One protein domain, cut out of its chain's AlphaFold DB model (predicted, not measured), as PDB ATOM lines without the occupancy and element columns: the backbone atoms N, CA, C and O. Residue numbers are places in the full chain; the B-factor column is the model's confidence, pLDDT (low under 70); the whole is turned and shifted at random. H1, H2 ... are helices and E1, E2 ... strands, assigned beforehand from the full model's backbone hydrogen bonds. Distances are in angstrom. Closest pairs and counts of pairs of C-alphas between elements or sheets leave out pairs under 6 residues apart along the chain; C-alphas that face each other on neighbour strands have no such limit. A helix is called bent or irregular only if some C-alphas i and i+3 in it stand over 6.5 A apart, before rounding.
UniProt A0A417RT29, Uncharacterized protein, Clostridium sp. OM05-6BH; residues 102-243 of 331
ATOM      1  N   GLN A 102     194.538 263.356 140.690       96.88
ATOM      2  CA  GLN A 102     193.301 262.592 140.544       96.88
ATOM      3  C   GLN A 102     193.292 261.389 141.497       96.88
ATOM      4  O   GLN A 102     194.289 261.067 142.147       96.88
ATOM      5  N   SER A 103     192.172 260.660 141.552       96.56
ATOM      6  CA  SER A 103     192.008 259.505 142.454       96.56
ATOM      7  C   SER A 103     193.132 258.468 142.348       96.56
ATOM      8  O   SER A 103     193.622 257.974 143.364       96.56
ATOM      9  N   LYS A 104     193.579 258.153 141.125       97.25
ATOM     10  CA  LYS A 104     194.674 257.199 140.885       97.25
ATOM     11  C   LYS A 104     196.009 257.679 141.463       97.25
ATOM     12  O   LYS A 104     196.777 256.860 141.960       97.25
ATOM     13  N   ASP A 105     196.261 258.985 141.422       97.00
ATOM     14  CA  ASP A 105     197.514 259.585 141.873       97.00
ATOM     15  C   ASP A 105     197.558 259.585 143.396       97.00
ATOM     16  O   ASP A 105     198.530 259.112 143.974       97.00
ATOM     17  N   VAL A 106     196.453 259.968 144.049       96.69
ATOM     18  CA  VAL A 106     196.320 259.880 145.513       96.69
ATOM     19  C   VAL A 106     196.511 258.441 145.989       96.69
ATOM     20  O   VAL A 106     197.328 258.193 146.869       96.69
ATOM     21  N   LYS A 107     195.845 257.459 145.364       96.12
ATOM     22  CA  LYS A 107     196.030 256.035 145.707       96.12
ATOM     23  C   LYS A 107     197.483 255.582 145.550       96.12
ATOM     24  O   LYS A 107     197.977 254.816 146.376       96.12
ATOM     25  N   LYS A 108     198.170 256.042 144.499       97.00
ATOM     26  CA  LYS A 108     199.586 255.738 144.270       97.00
ATOM     27  C   LYS A 108     200.465 256.341 145.365       97.00
ATOM     28  O   LYS A 108     201.292 255.615 145.903       97.00
ATOM     29  N   ILE A 109     200.248 257.609 145.717       97.00
ATOM     30  CA  ILE A 109     200.984 258.303 146.780       97.00
ATOM     31  C   ILE A 109     200.782 257.577 148.116       97.00
ATOM     32  O   ILE A 109     201.762 257.193 148.747       97.00
ATOM     33  N   LEU A 110     199.533 257.293 148.508       96.56
ATOM     34  CA  LEU A 110     199.233 256.574 149.754       96.56
ATOM     35  C   LEU A 110     199.945 255.215 149.819       96.56
ATOM     36  O   LEU A 110     200.505 254.853 150.850       96.56
ATOM     37  N   LYS A 111     199.982 254.475 148.702       95.62
ATOM     38  CA  LYS A 111     200.698 253.196 148.616       95.62
ATOM     39  C   LYS A 111     202.217 253.369 148.712       95.62
ATOM     40  O   LYS A 111     202.870 252.562 149.366       95.62
ATOM     41  N   GLN A 112     202.779 254.382 148.052       95.44
ATOM     42  CA  GLN A 112     204.217 254.672 148.075       95.44
ATOM     43  C   GLN A 112     204.700 255.022 149.486       95.44
ATOM     44  O   GLN A 112     205.726 254.503 149.913       95.44
ATOM     45  N   HIS A 113     203.912 255.812 150.216       94.12
ATOM     46  CA  HIS A 113     204.176 256.211 151.601       94.12
ATOM     47  C   HIS A 113     203.663 255.206 152.641       94.12
ATOM     48  O   HIS A 113     203.683 255.479 153.831       94.12
ATOM     49  N   LYS A 114     203.194 254.024 152.210       92.56
ATOM     50  CA  LYS A 114     202.709 252.951 153.099       92.56
ATOM     51  C   LYS A 114     201.658 253.426 154.118       92.56
ATOM     52  O   LYS A 114     201.585 252.895 155.225       92.56
ATOM     53  N   VAL A 115     200.818 254.384 153.726       92.94
ATOM     54  CA  VAL A 115     199.754 254.920 154.582       92.94
ATOM     55  C   VAL A 115     198.782 253.800 154.947       92.94
ATOM     56  O   VAL A 115     198.328 253.043 154.083       92.94
ATOM     57  N   THR A 116     198.457 253.682 156.234       89.19
ATOM     58  CA  THR A 116     197.575 252.623 156.733       89.19
ATOM     59  C   THR A 116     196.140 252.812 156.241       89.19
ATOM     60  O   THR A 116     195.702 253.919 155.935       89.19
ATOM     61  N   GLN A 117     195.349 251.736 156.185       84.75
ATOM     62  CA  GLN A 117     193.933 251.846 155.798       84.75
ATOM     63  C   GLN A 117     193.086 252.627 156.818       84.75
ATOM     64  O   GLN A 117     192.073 253.202 156.439       84.75
ATOM     65  N   SER A 118     193.509 252.675 158.084       89.56
ATOM     66  CA  SER A 118     192.830 253.388 159.175       89.56
ATOM     67  C   SER A 118     193.185 254.877 159.267       89.56
ATOM     68  O   SER A 118     192.796 255.539 160.236       89.56
ATOM     69  N   HIS A 119     193.914 255.418 158.286       97.00
ATOM     70  CA  HIS A 119     194.241 256.838 158.247       97.00
ATOM     71  C   HIS A 119     192.982 257.711 158.284       97.00
ATOM     72  O   HIS A 119     191.920 257.353 157.774       97.00
ATOM     73  N   GLN A 120     193.122 258.892 158.869       98.12
ATOM     74  CA  GLN A 120     192.114 259.936 158.848       98.12
ATOM     75  C   GLN A 120     192.592 261.086 157.971       98.12
ATOM     76  O   GLN A 120     193.789 261.303 157.791       98.12
ATOM     77  N   LYS A 121     191.647 261.832 157.410       98.19
ATOM     78  CA  LYS A 121     191.941 263.066 156.686       98.19
ATOM     79  C   LYS A 121     191.873 264.232 157.660       98.19
ATOM     80  O   LYS A 121     190.946 264.285 158.468       98.19
ATOM     81  N   LEU A 122     192.813 265.157 157.554       98.19
ATOM     82  CA  LEU A 122     192.864 266.377 158.352       98.19
ATOM     83  C   LEU A 122     193.166 267.565 157.441       98.19
ATOM     84  O   LEU A 122     193.859 267.424 156.432       98.19
ATOM     85  N   MET A 123     192.675 268.737 157.821       98.25
ATOM     86  CA  MET A 123     193.114 270.010 157.274       98.25
ATOM     87  C   MET A 123     193.997 270.706 158.306       98.25
ATOM     88  O   MET A 123     193.533 271.090 159.380       98.25
ATOM     89  N   ILE A 124     195.283 270.824 157.984       98.25
ATOM     90  CA  ILE A 124     196.255 271.544 158.804       98.25
ATOM     91  C   ILE A 124     196.140 273.019 158.446       98.25
ATOM     92  O   ILE A 124     196.339 273.384 157.287       98.25
ATOM     93  N   ASP A 125     195.848 273.856 159.436       97.88
ATOM     94  CA  ASP A 125     195.804 275.307 159.257       97.88
ATOM     95  C   ASP A 125     197.221 275.885 159.251       97.88
ATOM     96  O   ASP A 125     197.599 276.582 158.310       97.88
ATOM     97  N   SER A 126     198.052 275.509 160.228       97.12
ATOM     98  CA  SER A 126     199.464 275.894 160.251       97.12
ATOM     99  C   SER A 126     200.341 274.951 161.079       97.12
ATOM    100  O   SER A 126     199.880 274.266 161.991       97.12
ATOM    101  N   TYR A 127     201.635 274.905 160.754       96.56
ATOM    102  CA  TYR A 127     202.654 274.283 161.597       96.56
ATOM    103  C   TYR A 127     204.010 274.951 161.368       96.56
ATOM    104  O   TYR A 127     204.672 274.719 160.353       96.56
ATOM    105  N   GLN A 128     204.419 275.785 162.326       92.69
ATOM    106  CA  GLN A 128     205.591 276.656 162.194       92.69
ATOM    107  C   GLN A 128     206.897 275.880 162.002       92.69
ATOM    108  O   GLN A 128     207.687 276.217 161.123       92.69
ATOM    109  N   GLU A 129     207.092 274.795 162.756       91.25
ATOM    110  CA  GLU A 129     208.310 273.972 162.702       91.25
ATOM    111  C   GLU A 129     208.607 273.448 161.288       91.25
ATOM    112  O   GLU A 129     209.764 273.293 160.901       91.25
ATOM    113  N   ARG A 130     207.557 273.223 160.488       91.00
ATOM    114  CA  ARG A 130     207.657 272.698 159.120       91.00
ATOM    115  C   ARG A 130     207.251 273.701 158.043       91.00
ATOM    116  O   ARG A 130     207.187 273.332 156.872       91.00
ATOM    117  N   LYS A 131     207.001 274.960 158.423       92.44
ATOM    118  CA  LYS A 131     206.523 276.034 157.533       92.44
ATOM    119  C   LYS A 131     205.297 275.614 156.712       92.44
ATOM    120  O   LYS A 131     205.194 275.947 155.533       92.44
ATOM    121  N   LEU A 132     204.406 274.832 157.320       93.81
ATOM    122  CA  LEU A 132     203.171 274.398 156.677       93.81
ATOM    123  C   LEU A 132     202.095 275.447 156.908       93.81
ATOM    124  O   LEU A 132     201.889 275.889 158.037       93.81
ATOM    125  N   GLU A 133     201.371 275.774 155.847       94.56
ATOM    126  CA  GLU A 133     200.226 276.678 155.893       94.56
ATOM    127  C   GLU A 133     199.112 276.097 155.032       94.56
ATOM    128  O   GLU A 133     199.299 275.897 153.826       94.56
ATOM    129  N   GLN A 134     197.953 275.839 155.639       95.62
ATOM    130  CA  GLN A 134     196.701 275.474 154.974       95.62
ATOM    131  C   GLN A 134     196.893 274.307 153.995       95.62
ATOM    132  O   GLN A 134     196.806 274.466 152.765       95.62
ATOM    133  N   VAL A 135     197.266 273.146 154.540       96.75
ATOM    134  CA  VAL A 135     197.613 271.941 153.774       96.75
ATOM    135  C   VAL A 135     196.690 270.771 154.123       96.75
ATOM    136  O   VAL A 135     196.423 270.518 155.300       96.75
ATOM    137  N   PRO A 136     196.220 270.009 153.120       98.00
ATOM    138  CA  PRO A 136     195.477 268.788 153.375       98.00
ATOM    139  C   PRO A 136     196.453 267.673 153.763       98.00
ATOM    140  O   PRO A 136     197.549 267.560 153.198       98.00
ATOM    141  N   ALA A 137     196.036 266.831 154.701       98.44
ATOM    142  CA  ALA A 137     196.859 265.766 155.244       98.44
ATOM    143  C   ALA A 137     196.090 264.450 155.379       98.44
ATOM    144  O   ALA A 137     194.901 264.425 155.702       98.44
ATOM    145  N   PHE A 138     196.802 263.344 155.196       98.56
ATOM    146  CA  PHE A 138     196.392 262.032 155.679       98.56
ATOM    147  C   PHE A 138     197.225 261.710 156.911       98.56
ATOM    148  O   PHE A 138     198.447 261.753 156.842       98.56
ATOM    149  N   ALA A 139     196.579 261.392 158.022       98.38
ATOM    150  CA  ALA A 139     197.249 261.109 159.278       98.38
ATOM    151  C   ALA A 139     196.892 259.718 159.788       98.38
ATOM    152  O   ALA A 139     195.746 259.281 159.684       98.38
ATOM    153  N   TRP A 140     197.866 259.012 160.345       97.81
ATOM    154  CA  TRP A 140     197.652 257.712 160.969       97.81
ATOM    155  C   TRP A 140     198.520 257.576 162.204       97.81
ATOM    156  O   TRP A 140     199.568 258.200 162.337       97.81
ATOM    157  N   ARG A 141     198.068 256.749 163.136       94.62
ATOM    158  CA  ARG A 141     198.753 256.537 164.402       94.62
ATOM    159  C   ARG A 141     199.404 255.161 164.442       94.62
ATOM    160  O   ARG A 141     198.810 254.174 164.014       94.62
ATOM    161  N   THR A 142     200.591 255.115 165.030       92.38
ATOM    162  CA  THR A 142     201.231 253.908 165.563       92.38
ATOM    163  C   THR A 142     201.344 254.021 167.088       92.38
ATOM    164  O   THR A 142     200.954 255.033 167.675       92.38
ATOM    165  N   ASP A 143     201.887 253.009 167.761       89.00
ATOM    166  CA  ASP A 143     202.009 253.032 169.225       89.00
ATOM    167  C   ASP A 143     202.842 254.215 169.741       89.00
ATOM    168  O   ASP A 143     202.535 254.769 170.796       89.00
ATOM    169  N   LYS A 144     203.874 254.616 168.986       93.94
ATOM    170  CA  LYS A 144     204.859 255.622 169.411       93.94
ATOM    171  C   LYS A 144     204.771 256.943 168.662       93.94
ATOM    172  O   LYS A 144     205.217 257.950 169.203       93.94
ATOM    173  N   THR A 145     204.223 256.960 167.449       95.94
ATOM    174  CA  THR A 145     204.226 258.160 166.605       95.94
ATOM    175  C   THR A 145     202.894 258.375 165.897       95.94
ATOM    176  O   THR A 145     202.203 257.427 165.500       95.94
ATOM    177  N   LEU A 146     202.540 259.648 165.742       96.88
ATOM    178  CA  LEU A 146     201.483 260.133 164.872       96.88
ATOM    179  C   LEU A 146     202.123 260.591 163.558       96.88
ATOM    180  O   LEU A 146     202.932 261.514 163.540       96.88
ATOM    181  N   HIS A 147     201.769 259.925 162.471       97.81
ATOM    182  CA  HIS A 147     202.308 260.153 161.137       97.81
ATOM    183  C   HIS A 147     201.392 261.069 160.341       97.81
ATOM    184  O   HIS A 147     200.167 260.977 160.462       97.81
ATOM    185  N   PHE A 148     201.983 261.895 159.485       98.19
ATOM    186  CA  PHE A 148     201.290 262.796 158.578       98.19
ATOM    187  C   PHE A 148     201.906 262.718 157.192       98.19
ATOM    188  O   PHE A 148     203.099 262.938 157.015       98.19
ATOM    189  N   LEU A 149     201.057 262.509 156.196       98.38
ATOM    190  CA  LEU A 149     201.362 262.713 154.793       98.38
ATOM    191  C   LEU A 149     200.631 263.971 154.322       98.38
ATOM    192  O   LEU A 149     199.409 263.954 154.155       98.38
ATOM    193  N   VAL A 150     201.374 265.049 154.096       97.81
ATOM    194  CA  VAL A 150     200.845 266.332 153.624       97.81
ATOM    195  C   VAL A 150     201.027 266.496 152.124       97.81
ATOM    196  O   VAL A 150     202.001 266.024 151.539       97.81
ATOM    197  N   LEU A 151     200.081 267.189 151.492       96.12
ATOM    198  CA  LEU A 151     200.154 267.526 150.071       96.12
ATOM    199  C   LEU A 151     200.500 269.014 149.915       96.12
ATOM    200  O   LEU A 151     199.621 269.876 149.874       96.12
ATOM    201  N   GLU A 152     201.791 269.324 149.810       90.38
ATOM    202  CA  GLU A 152     202.316 270.693 149.781       90.38
ATOM    203  C   GLU A 152     203.257 270.917 148.583       90.38
ATOM    204  O   GLU A 152     204.481 270.859 148.674       90.38
ATOM    205  N   GLY A 153     202.682 271.110 147.392       88.56
ATOM    206  CA  GLY A 153     203.450 271.188 146.134       88.56
ATOM    207  C   GLY A 153     204.056 269.848 145.683       88.56
ATOM    208  O   GLY A 153     204.309 269.653 144.498       88.56
ATOM    209  N   HIS A 154     204.232 268.923 146.620       91.50
ATOM    210  CA  HIS A 154     204.540 267.509 146.481       91.50
ATOM    211  C   HIS A 154     204.023 266.777 147.733       91.50
ATOM    212  O   HIS A 154     203.592 267.412 148.698       91.50
ATOM    213  N   ALA A 155     204.027 265.446 147.710       95.69
ATOM    214  CA  ALA A 155     203.726 264.656 148.895       95.69
ATOM    215  C   ALA A 155     204.947 264.663 149.821       95.69
ATOM    216  O   ALA A 155     206.049 264.340 149.374       95.69
ATOM    217  N   ASN A 156     204.747 265.044 151.078       94.69
ATOM    218  CA  ASN A 156     205.794 265.079 152.088       94.69
ATOM    219  C   ASN A 156     205.295 264.425 153.377       94.69
ATOM    220  O   ASN A 156     204.114 264.526 153.711       94.69
ATOM    221  N   GLU A 157     206.191 263.757 154.091       95.56
ATOM    222  CA  GLU A 157     205.865 262.995 155.289       95.56
ATOM    223  C   GLU A 157     206.568 263.580 156.507       95.56
ATOM    224  O   GLU A 157     207.711 264.036 156.434       95.56
ATOM    225  N   PHE A 158     205.874 263.573 157.638       96.19
ATOM    226  CA  PHE A 158     206.485 263.847 158.922       96.19
ATOM    227  C   PHE A 158     205.791 263.109 160.056       96.19
ATOM    228  O   PHE A 158     204.646 262.678 159.945       96.19
ATOM    229  N   GLU A 159     206.493 263.021 161.180       96.06
ATOM    230  CA  GLU A 159     206.031 262.319 162.366       96.06
ATOM    231  C   GLU A 159     206.081 263.232 163.587       96.06
ATOM    232  O   GLU A 159     206.974 264.075 163.713       96.06
ATOM    233  N   ILE A 160     205.127 263.032 164.491       96.06
ATOM    234  CA  ILE A 160     205.106 263.621 165.826       96.06
ATOM    235  C   ILE A 160     205.134 262.467 166.836       96.06
ATOM    236  O   ILE A 160     204.206 261.648 166.858       96.06
ATOM    237  N   PRO A 161     206.177 262.364 167.673       95.50
ATOM    238  CA  PRO A 161     206.209 261.426 168.786       95.50
ATOM    239  C   PRO A 161     205.018 261.610 169.737       95.50
ATOM    240  O   PRO A 161     204.658 262.727 170.109       95.50
ATOM    241  N   MET A 162     204.386 260.506 170.138       93.81
ATOM    242  CA  MET A 162     203.179 260.534 170.977       93.81
ATOM    243  C   MET A 162     203.429 261.144 172.366       93.81
ATOM    244  O   MET A 162     202.507 261.699 172.953       93.81
ATOM    245  N   ASP A 163     204.656 261.078 172.884       91.81
ATOM    246  CA  ASP A 163     205.081 261.693 174.151       91.81
ATOM    247  C   ASP A 163     205.164 263.230 174.089       91.81
ATOM    248  O   ASP A 163     205.085 263.904 175.121       91.81
ATOM    249  N   GLN A 164     205.256 263.801 172.885       91.75
ATOM    250  CA  GLN A 164     205.183 265.246 172.654       91.75
ATOM    251  C   GLN A 164     203.739 265.764 172.591       91.75
ATOM    252  O   GLN A 164     203.519 266.976 172.666       91.75
ATOM    253  N   ILE A 165     202.749 264.871 172.488       92.88
ATOM    254  CA  ILE A 165     201.324 265.204 172.422       92.88
ATOM    255  C   ILE A 165     200.715 265.061 173.823       92.88
ATOM    256  O   ILE A 165     200.203 264.010 174.203       92.88
ATOM    257  N   ARG A 166     200.771 266.140 174.609       91.50
ATOM    258  CA  ARG A 166     200.264 266.171 175.995       91.50
ATOM    259  C   ARG A 166     198.770 266.465 176.082       91.50
ATOM    260  O   ARG A 166     198.125 266.084 177.054       91.50
ATOM    261  N   GLY A 167     198.234 267.144 175.076       93.19
ATOM    262  CA  GLY A 167     196.842 267.556 175.017       93.19
ATOM    263  C   GLY A 167     196.488 268.120 173.649       93.19
ATOM    264  O   GLY A 167     197.369 268.462 172.854       93.19
ATOM    265  N   ILE A 168     195.186 268.199 173.399       95.44
ATOM    266  CA  ILE A 168     194.601 268.961 172.299       95.44
ATOM    267  C   ILE A 168     194.027 270.238 172.904       95.44
ATOM    268  O   ILE A 168     193.326 270.172 173.910       95.44
ATOM    269  N   TYR A 169     194.307 271.375 172.293       94.50
ATOM    270  CA  TYR A 169     193.919 272.697 172.763       94.50
ATOM    271  C   TYR A 169     193.015 273.380 171.743       94.50
ATOM    272  O   TYR A 169     192.948 272.964 170.587       94.50
ATOM    273  N   TYR A 170     192.319 274.427 172.175       94.06
ATOM    274  CA  TYR A 170     191.372 275.182 171.362       94.06
ATOM    275  C   TYR A 170     191.785 276.647 171.282       94.06
ATOM    276  O   TYR A 170     192.080 277.265 172.304       94.06
ATOM    277  N   GLU A 171     191.765 277.204 170.075       92.75
ATOM    278  CA  GLU A 171     191.974 278.625 169.838       92.75
ATOM    279  C   GLU A 171     190.740 279.219 169.156       92.75
ATOM    280  O   GLU A 171     190.383 278.878 168.022       92.75
ATOM    281  N   LYS A 172     190.051 280.086 169.899       91.25
ATOM    282  CA  LYS A 172     188.777 280.678 169.499       91.25
ATOM    283  C   LYS A 172     188.988 281.995 168.760       91.25
ATOM    284  O   LYS A 172     189.796 282.812 169.190       91.25
ATOM    285  N   ASN A 173     188.143 282.261 167.763       91.00
ATOM    286  CA  ASN A 173     188.024 283.556 167.088       91.00
ATOM    287  C   ASN A 173     189.321 284.024 166.401       91.00
ATOM    288  O   ASN A 173     189.630 285.217 166.391       91.00
ATOM    289  N   VAL A 174     190.072 283.091 165.818       92.94
ATOM    290  CA  VAL A 174     191.255 283.390 165.008       92.94
ATOM    291  C   VAL A 174     190.813 284.187 163.785       92.94
ATOM    292  O   VAL A 174     189.911 283.760 163.062       92.94
ATOM    293  N   THR A 175     191.425 285.347 163.552       92.50
ATOM    294  CA  THR A 175     191.117 286.187 162.389       92.50
ATOM    295  C   THR A 175     191.342 285.407 161.097       92.50
ATOM    296  O   THR A 175     192.359 284.733 160.934       92.50
ATOM    297  N   ALA A 176     190.389 285.514 160.179       93.25
ATOM    298  CA  ALA A 176     190.414 284.848 158.891       93.25
ATOM    299  C   ALA A 176     190.239 285.854 157.754       93.25
ATOM    300  O   ALA A 176     189.535 286.855 157.882       93.25
ATOM    301  N   ASP A 177     190.852 285.541 156.619       91.12
ATOM    302  CA  ASP A 177     190.667 286.256 155.364       91.12
ATOM    303  C   ASP A 177     190.122 285.254 154.347       91.12
ATOM    304  O   ASP A 177     190.881 284.472 153.785       91.12
ATOM    305  N   ILE A 178     188.804 285.237 154.136       88.06
ATOM    306  CA  ILE A 178     188.134 284.226 153.297       88.06
ATOM    307  C   ILE A 178     188.647 284.254 151.848       88.06
ATOM    308  O   ILE A 178     188.659 283.224 151.172       88.06
ATOM    309  N   GLU A 179     189.110 285.411 151.366       86.81
ATOM    310  CA  GLU A 179     189.644 285.537 150.011       86.81
ATOM    311  C   GLU A 179     191.033 284.899 149.885       86.81
ATOM    312  O   GLU A 179     191.381 284.377 148.820       86.81
ATOM    313  N   LYS A 180     191.824 284.914 150.965       88.94
ATOM    314  CA  LYS A 180     193.201 284.393 150.989       88.94
ATOM    315  C   LYS A 180     193.343 283.015 151.622       88.94
ATOM    316  O   LYS A 180     194.324 282.318 151.347       88.94
ATOM    317  N   ASP A 181     192.381 282.615 152.436       92.25
ATOM    318  CA  ASP A 181     192.373 281.343 153.128       92.25
ATOM    319  C   ASP A 181     191.945 280.217 152.180       92.25
ATOM    320  O   ASP A 181     190.969 280.295 151.433       92.25
ATOM    321  N   TYR A 182     192.719 279.135 152.209       93.06
ATOM    322  CA  TYR A 182     192.489 277.890 151.489       93.06
ATOM    323  C   TYR A 182     192.237 278.079 149.981       93.06
ATOM    324  O   TYR A 182     191.517 277.285 149.382       93.06
ATOM    325  N   ILE A 183     192.890 279.058 149.329       89.31
ATOM    326  CA  ILE A 183     192.741 279.353 147.882       89.31
ATOM    327  C   ILE A 183     192.711 278.092 146.992       89.31
ATOM    328  O   ILE A 183     191.833 277.994 146.134       89.31
ATOM    329  N   PRO A 184     193.599 277.081 147.159       88.81
ATOM    330  CA  PRO A 184     193.563 275.880 146.315       88.81
ATOM    331  C   PRO A 184     192.252 275.078 146.378       88.81
ATOM    332  O   PRO A 184     191.983 274.284 145.475       88.81
ATOM    333  N   PHE A 185     191.458 275.270 147.431       91.50
ATOM    334  CA  PHE A 185     190.203 274.572 147.699       91.50
ATOM    335  C   PHE A 185     188.968 275.345 147.225       91.50
ATOM    336  O   PHE A 185     187.892 274.765 147.157       91.50
ATOM    337  N   GLN A 186     189.117 276.608 146.813       85.56
ATOM    338  CA  GLN A 186     188.027 277.385 146.208       85.56
ATOM    339  C   GLN A 186     187.636 276.853 144.813       85.56
ATOM    340  O   GLN A 186     186.548 277.122 144.308       85.56
ATOM    341  N   TYR A 187     188.511 276.067 144.176       83.12
ATOM    342  CA  TYR A 187     188.274 275.466 142.865       83.12
ATOM    343  C   TYR A 187     187.794 274.018 142.985       83.12
ATOM    344  O   TYR A 187     188.282 273.258 143.815       83.12
ATOM    345  N   SER A 188     186.918 273.584 142.073       85.44
ATOM    346  CA  SER A 188     186.298 272.246 142.077       85.44
ATOM    347  C   SER A 188     187.238 271.107 141.616       85.44
ATOM    348  O   SER A 188     186.916 270.325 140.719       85.44
ATOM    349  N   THR A 189     188.428 271.011 142.212       93.69
ATOM    350  CA  THR A 189     189.414 269.948 141.955       93.69
ATOM    351  C   THR A 189     189.069 268.663 142.714       93.69
ATOM    352  O   THR A 189     188.233 268.659 143.619       93.69
ATOM    353  N   TYR A 190     189.716 267.544 142.365       96.19
ATOM    354  CA  TYR A 190     189.505 266.277 143.073       96.19
ATOM    355  C   TYR A 190     189.924 266.364 144.550       96.19
ATOM    356  O   TYR A 190     189.189 265.898 145.419       96.19
ATOM    357  N   ILE A 191     191.070 266.994 144.841       96.50
ATOM    358  CA  ILE A 191     191.529 267.200 146.220       96.50
ATOM    359  C   ILE A 191     190.604 268.153 146.973       96.50
ATOM    360  O   ILE A 191     190.248 267.852 148.108       96.50
ATOM    361  N   ALA A 192     190.162 269.244 146.338       95.19
ATOM    362  CA  ALA A 192     189.237 270.176 146.973       95.19
ATOM    363  C   ALA A 192     187.957 269.465 147.426       95.19
ATOM    364  O   ALA A 192     187.629 269.484 148.605       95.19
ATOM    365  N   LYS A 193     187.327 268.697 146.528       96.19
ATOM    366  CA  LYS A 193     186.148 267.879 146.859       96.19
ATOM    367  C   LYS A 193     186.416 266.858 147.964       96.19
ATOM    368  O   LYS A 193     185.532 266.574 148.759       96.19
ATOM    369  N   MET A 194     187.617 266.281 148.014       96.62
ATOM    370  CA  MET A 194     187.973 265.268 149.012       96.62
ATOM    371  C   MET A 194     188.085 265.826 150.439       96.62
ATOM    372  O   MET A 194     187.876 265.062 151.385       96.62
ATOM    373  N   PHE A 195     188.460 267.099 150.575       97.31
ATOM    374  CA  PHE A 195     188.736 267.772 151.850       97.31
ATOM    375  C   PHE A 195     187.766 268.926 152.144       97.31
ATOM    376  O   PHE A 195     187.965 269.632 153.126       97.31
ATOM    377  N   GLN A 196     186.732 269.115 151.319       95.38
ATOM    378  CA  GLN A 196     185.789 270.229 151.424       95.38
ATOM    379  C   GLN A 196     185.157 270.318 152.817       95.38
ATOM    380  O   GLN A 196     185.155 271.385 153.420       95.38
ATOM    381  N   ASP A 197     184.709 269.180 153.350       95.50
ATOM    382  CA  ASP A 197     184.060 269.090 154.665       95.50
ATOM    383  C   ASP A 197     185.038 269.300 155.838       95.50
ATOM    384  O   ASP A 197     184.628 269.327 156.991       95.50
ATOM    385  N   LEU A 198     186.340 269.415 155.554       97.12
ATOM    386  CA  LEU A 198     187.401 269.650 156.537       97.12
ATOM    387  C   LEU A 198     187.949 271.081 156.478       97.12
ATOM    388  O   LEU A 198     188.882 271.412 157.210       97.12
ATOM    389  N   LEU A 199     187.403 271.941 155.616       96.06
ATOM    390  CA  LEU A 199     187.688 273.374 155.652       96.06
ATOM    391  C   LEU A 199     187.101 273.999 156.925       96.06
ATOM    392  O   LEU A 199     186.129 273.465 157.465       96.06
ATOM    393  N   PRO A 200     187.688 275.091 157.447       95.69
ATOM    394  CA  PRO A 200     187.177 275.699 158.664       95.69
ATOM    395  C   PRO A 200     185.801 276.319 158.428       95.69
ATOM    396  O   PRO A 200     185.510 276.849 157.353       95.69
ATOM    397  N   GLU A 201     184.977 276.298 159.467       94.00
ATOM    398  CA  GLU A 201     183.754 277.095 159.491       94.00
ATOM    399  C   GLU A 201     184.097 278.533 159.881       94.00
ATOM    400  O   GLU A 201     184.795 278.773 160.873       94.00
ATOM    401  N   TYR A 202     183.603 279.489 159.095       93.62
ATOM    402  CA  TYR A 202     183.793 280.911 159.353       93.62
ATOM    403  C   TYR A 202     182.570 281.496 160.054       93.62
ATOM    404  O   TYR A 202     181.433 281.285 159.630       93.62
ATOM    405  N   ALA A 203     182.818 282.275 161.099       91.88
ATOM    406  CA  ALA A 203     181.841 283.132 161.742       91.88
ATOM    407  C   ALA A 203     182.066 284.579 161.299       91.88
ATOM    408  O   ALA A 203     183.193 285.080 161.297       91.88
ATOM    409  N   GLU A 204     180.981 285.253 160.942       91.75
ATOM    410  CA  GLU A 204     180.981 286.673 160.610       91.75
ATOM    411  C   GLU A 204     180.772 287.504 161.878       91.75
ATOM    412  O   GLU A 204     179.904 287.202 162.704       91.75
ATOM    413  N   ARG A 205     181.570 288.560 162.046       87.56
ATOM    414  CA  ARG A 205     181.456 289.475 163.176       87.56
ATOM    415  C   ARG A 205     181.596 290.912 162.712       87.56
ATOM    416  O   ARG A 205     182.528 291.252 161.995       87.56
ATOM    417  N   ASN A 206     180.695 291.766 163.178       84.44
ATOM    418  CA  ASN A 206     180.849 293.204 163.030       84.44
ATOM    419  C   ASN A 206     181.701 293.725 164.197       84.44
ATOM    420  O   ASN A 206     181.319 293.564 165.361       84.44
ATOM    421  N   VAL A 207     182.866 294.285 163.886       84.12
ATOM    422  CA  VAL A 207     183.765 294.920 164.851       84.12
ATOM    423  C   VAL A 207     183.924 296.369 164.415       84.12
ATOM    424  O   VAL A 207     184.462 296.636 163.350       84.12
ATOM    425  N   ASP A 208     183.398 297.296 165.217       84.12
ATOM    426  CA  ASP A 208     183.482 298.743 164.975       84.12
ATOM    427  C   ASP A 208     182.993 299.196 163.581       84.12
ATOM    428  O   ASP A 208     183.476 300.177 163.021       84.12
ATOM    429  N   GLY A 209     181.995 298.502 163.022       84.25
ATOM    430  CA  GLY A 209     181.434 298.791 161.699       84.25
ATOM    431  C   GLY A 209     182.113 298.042 160.551       84.25
ATOM    432  O   GLY A 209     181.577 298.045 159.443       84.25
ATOM    433  N   GLU A 210     183.233 297.361 160.803       86.12
ATOM    434  CA  GLU A 210     183.922 296.528 159.821       86.12
ATOM    435  C   GLU A 210     183.497 295.063 159.927       86.12
ATOM    436  O   GLU A 210     183.322 294.499 161.013       86.12
ATOM    437  N   LEU A 211     183.333 294.436 158.762       86.94
ATOM    438  CA  LEU A 211     183.034 293.019 158.669       86.94
ATOM    439  C   LEU A 211     184.323 292.215 158.812       86.94
ATOM    440  O   LEU A 211     185.192 292.266 157.942       86.94
ATOM    441  N   VAL A 212     184.437 291.462 159.900       91.88
ATOM    442  CA  VAL A 212     185.583 290.597 160.178       91.88
ATOM    443  C   VAL A 212     185.125 289.149 160.181       91.88
ATOM    444  O   VAL A 212     184.140 288.790 160.830       91.88
ATOM    445  N   TYR A 213     185.876 288.301 159.488       93.38
ATOM    446  CA  TYR A 213     185.677 286.861 159.521       93.38
ATOM    447  C   TYR A 213     186.613 286.223 160.537       93.38
ATOM    448  O   TYR A 213     187.784 286.585 160.661       93.38
ATOM    449  N   GLN A 214     186.081 285.266 161.288       94.69
ATOM    450  CA  GLN A 214     186.822 284.526 162.296       94.69
ATOM    451  C   GLN A 214     186.598 283.033 162.112       94.69
ATOM    452  O   GLN A 214     185.523 282.600 161.710       94.69
ATOM    453  N   LYS A 215     187.611 282.242 162.434       94.62
ATOM    454  CA  LYS A 215     187.543 280.783 162.473       94.62
ATOM    455  C   LYS A 215     187.999 280.284 163.832       94.62
ATOM    456  O   LYS A 215     188.691 280.980 164.573       94.62
ATOM    457  N   ASN A 216     187.622 279.059 164.149       94.69
ATOM    458  CA  ASN A 216     188.108 278.379 165.338       94.69
ATOM    459  C   ASN A 216     189.077 277.275 164.929       94.69
ATOM    460  O   ASN A 216     188.832 276.557 163.958       94.69
ATOM    461  N   LEU A 217     190.158 277.133 165.684       96.25
ATOM    462  CA  LEU A 217     191.197 276.145 165.431       96.25
ATOM    463  C   LEU A 217     191.399 275.264 166.658       96.25
ATOM    464  O   LEU A 217     191.086 275.643 167.787       96.25
ATOM    465  N   PHE A 218     191.961 274.085 166.425       96.69
ATOM    466  CA  PHE A 218     192.501 273.241 167.482       96.69
ATOM    467  C   PHE A 218     193.986 273.053 167.245       96.69
ATOM    468  O   PHE A 218     194.430 273.056 166.098       96.69
ATOM    469  N   TYR A 219     194.758 272.866 168.307       95.81
ATOM    470  CA  TYR A 219     196.184 272.623 168.169       95.81
ATOM    471  C   TYR A 219     196.698 271.569 169.136       95.81
ATOM    472  O   TYR A 219     196.152 271.355 170.214       95.81
ATOM    473  N   LEU A 220     197.752 270.879 168.726       95.31
ATOM    474  CA  LEU A 220     198.502 269.974 169.591       95.31
ATOM    475  C   LEU A 220     199.578 270.755 170.356       95.31
ATOM    476  O   LEU A 220     200.056 271.781 169.877       95.31
ATOM    477  N   SER A 221     200.029 270.244 171.505       88.56
ATOM    478  CA  SER A 221     201.073 270.885 172.335       88.56
ATOM    479  C   SER A 221     202.386 271.207 171.608       88.56
ATOM    480  O   SER A 221     203.165 272.012 172.104       88.56
ATOM    481  N   ASN A 222     202.651 270.594 170.452       87.81
ATOM    482  CA  ASN A 222     203.819 270.878 169.618       87.81
ATOM    483  C   ASN A 222     203.595 272.017 168.598       87.81
ATOM    484  O   ASN A 222     204.465 272.266 167.768       87.81
ATOM    485  N   GLY A 223     202.445 272.698 168.625       92.06
ATOM    486  CA  GLY A 223     202.145 273.838 167.752       92.06
ATOM    487  C   GLY A 223     201.610 273.472 166.363       92.06
ATOM    488  O   GLY A 223     201.665 274.299 165.454       92.06
ATOM    489  N   LEU A 224     201.115 272.243 166.173       97.25
ATOM    490  CA  LEU A 224     200.376 271.856 164.967       97.25
ATOM    491  C   LEU A 224     198.916 272.301 165.091       97.25
ATOM    492  O   LEU A 224     198.190 271.745 165.913       97.25
ATOM    493  N   TYR A 225     198.490 273.233 164.242       98.12
ATOM    494  CA  TYR A 225     197.122 273.739 164.166       98.12
ATOM    495  C   TYR A 225     196.305 273.017 163.092       98.12
ATOM    496  O   TYR A 225     196.752 272.840 161.958       98.12
ATOM    497  N   ILE A 226     195.071 272.655 163.429       97.88
ATOM    498  CA  ILE A 226     194.086 272.040 162.539       97.88
ATOM    499  C   ILE A 226     192.764 272.811 162.574       97.88
ATOM    500  O   ILE A 226     192.448 273.508 163.541       97.88
ATOM    501  N   THR A 227     191.967 272.658 161.520       97.88
ATOM    502  CA  THR A 227     190.619 273.237 161.454       97.88
ATOM    503  C   THR A 227     189.681 272.601 162.481       97.88
ATOM    504  O   THR A 227     189.828 271.425 162.828       97.88
ATOM    505  N   ASN A 228     188.672 273.352 162.937       96.06
ATOM    506  CA  ASN A 228     187.626 272.832 163.824       96.06
ATOM    507  C   ASN A 228     186.941 271.581 163.260       96.06
ATOM    508  O   ASN A 228     186.783 270.593 163.969       96.06
ATOM    509  N   THR A 229     186.638 271.580 161.966       96.69
ATOM    510  CA  THR A 229     185.994 270.463 161.260       96.69
ATOM    511  C   THR A 229     186.872 269.210 161.156       96.69
ATOM    512  O   THR A 229     186.372 268.107 160.934       96.69
ATOM    513  N   SER A 230     188.184 269.326 161.387       97.81
ATOM    514  CA  SER A 230     189.102 268.179 161.457       97.81
ATOM    515  C   SER A 230     189.154 267.513 162.839       97.81
ATOM    516  O   SER A 230     189.741 266.435 162.971       97.81
ATOM    517  N   MET A 231     188.540 268.106 163.869       96.44
ATOM    518  CA  MET A 231     188.671 267.653 165.258       96.44
ATOM    519  C   MET A 231     188.131 266.233 165.479       96.44
ATOM    520  O   MET A 231     188.798 265.409 166.108       96.44
ATOM    521  N   ALA A 232     186.984 265.891 164.882       96.31
ATOM    522  CA  ALA A 232     186.411 264.542 164.960       96.31
ATOM    523  C   ALA A 232     187.388 263.462 164.463       96.31
ATOM    524  O   ALA A 232     187.518 262.379 165.039       96.31
ATOM    525  N   ASN A 233     188.104 263.763 163.380       97.88
ATOM    526  CA  ASN A 233     189.085 262.865 162.788       97.88
ATOM    527  C   ASN A 233     190.361 262.787 163.632       97.88
ATOM    528  O   ASN A 233     190.919 261.699 163.791       97.88
ATOM    529  N   LEU A 234     190.790 263.900 164.231       96.69
ATOM    530  CA  LEU A 234     191.919 263.910 165.156       96.69
ATOM    531  C   LEU A 234     191.630 263.067 166.409       96.69
ATOM    532  O   LEU A 234     192.472 262.268 166.812       96.69
ATOM    533  N   MET A 235     190.431 263.169 166.988       95.44
ATOM    534  CA  MET A 235     190.047 262.387 168.173       95.44
ATOM    535  C   MET A 235     190.041 260.876 167.916       95.44
ATOM    536  O   MET A 235     190.435 260.109 168.793       95.44
ATOM    537  N   LYS A 236     189.683 260.428 166.704       95.56
ATOM    538  CA  LYS A 236     189.798 259.007 166.315       95.56
ATOM    539  C   LYS A 236     191.245 258.515 166.337       95.56
ATOM    540  O   LYS A 236     191.496 257.361 166.673       95.56
ATOM    541  N   LEU A 237     192.198 259.377 165.980       95.94
ATOM    542  CA  LEU A 237     193.629 259.071 166.051       95.94
ATOM    543  C   LEU A 237     194.143 259.141 167.496       95.94
ATOM    544  O   LEU A 237     195.004 258.355 167.899       95.94
ATOM    545  N   LEU A 238     193.597 260.053 168.300       94.75
ATOM    546  CA  LEU A 238     194.079 260.387 169.638       94.75
ATOM    547  C   LEU A 238     193.033 260.144 170.750       94.75
ATOM    548  O   LEU A 238     192.832 261.019 171.587       94.75
ATOM    549  N   PRO A 239     192.422 258.945 170.866       91.38
ATOM    550  CA  PRO A 239     191.284 258.717 171.768       91.38
ATOM    551  C   PRO A 239     191.610 258.833 173.265       91.38
ATOM    552  O   PRO A 239     190.706 258.915 174.085       91.38
ATOM    553  N   LYS A 240     192.896 258.794 173.638       90.56
ATOM    554  CA  LYS A 240     193.364 258.892 175.033       90.56
ATOM    555  C   LYS A 240     194.004 260.242 175.360       90.56
ATOM    556  O   LYS A 240     194.444 260.437 176.488       90.56
ATOM    557  N   VAL A 241     194.130 261.132 174.378       92.25
ATOM    558  CA  VAL A 241     194.738 262.447 174.596       92.25
ATOM    559  C   VAL A 241     193.652 263.382 175.124       92.25
ATOM    560  O   VAL A 241     192.587 263.464 174.509       92.25
ATOM    561  N   PRO A 242     193.879 264.077 176.252       91.88
ATOM    562  CA  PRO A 242     192.874 264.961 176.816       91.88
ATOM    563  C   PRO A 242     192.671 266.197 175.934       91.88
ATOM    564  O   PRO A 242     193.625 266.771 175.405       91.88
ATOM    565  N   PHE A 243     191.417 266.630 175.828       93.94
ATOM    566  CA  PHE A 243     191.074 267.948 175.309       93.94
ATOM    567  C   PHE A 243     191.091 268.966 176.455       93.94
ATOM    568  O   PHE A 243     190.410 268.781 177.465       93.94
TER     569      PHE A 243
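This is residues 102 to 243 of the 331 residues of an uncharacterized protein of Clostridium sp. OM05-6BH (UniProt A0A417RT29). A long, strongly twisted sheet of eight strands has H2 and H3 packed on one face and draws out at one end into an arm, the E6 and E7 hairpin, whose tip at residues 206 to 211 sticks out free. The body is the hairpin row E1 to E4, joined through E8 to the long strand E7; H1 grazes the sheet at E3 and E4, far from the arm. The printed part has 142 residues with three named helices and eight named strands, which follow along the chain as H1, E1 to E5, H2, E6 to E8 and H3; the sheet is branched, with E7 the strand that has three neighbours, its neighbour pairs are antiparallel, and the class is mixed, helices and strands. It is compact, with a radius of gyration of the C-alphas of 15.5 A, and spans 51 by 36 by 24 A.

H1, residues 103 to 112, only grazes the sheet with residues 106 to 110. E1, residues 120 to 127, E2, 132 to 141, E3, 145 to 151, and E4, 155 to 161, form a meander, each strand the antiparallel neighbour of the one before: N 122 and O 137 are 2.9 A apart, N 140 and O 147 3.0 A, N 148 and O 158 2.8 A. E5, residues 168 to 176, is an edge strand. H2, residues 190 to 198, is on the sheet at a height of 9.2 A and runs across E1 at 83 degrees on the local plane; their closest C-alphas, of Met 123 and Leu 198, are 5.8 A apart. E6, residues 202 to 207, E7, 210 to 220, and E8, 224 to 227, form a second meander, with N 205 and O 212 2.9 A apart and N 226 and O 218 2.8 A. E5 lies on one side of E7, with N 171 and O 217 2.9 A apart; E6 and E8 lie on the other side. E8 is also the antiparallel neighbour of E1, with N 225 and O 126 2.8 A apart. H3, residues 228 to 237, is on the same face as H2; they touch only at their ends, the closest C-alphas being those of Leu 198 and Thr 229, 5.0 A apart. In H1 every O i to N i+4 pair is within hydrogen-bond range, in H2 3 of 5 and in H3 4 of 6.

H1 begins at C-alpha 103 (192.008, 259.505, 142.454). E7 is 31.8 A long, E5 21.2 A and E4 20.3 A. E2 bends by 95 degrees at residue 135. H2 is irregular, C-alphas 194 and 197 being 7.9 A apart, and H3 only just, 229 and 232 being 7.0 A apart. H3 ends at C-alpha 237 (193.629, 259.071, 166.051).

The farthest C-alphas, of Gln 112 and Asp 208, are 51.6 A apart. The printed part has no cut; the link from E5 to H2 is long, with 13 residues. No printed residue has pLDDT under 70.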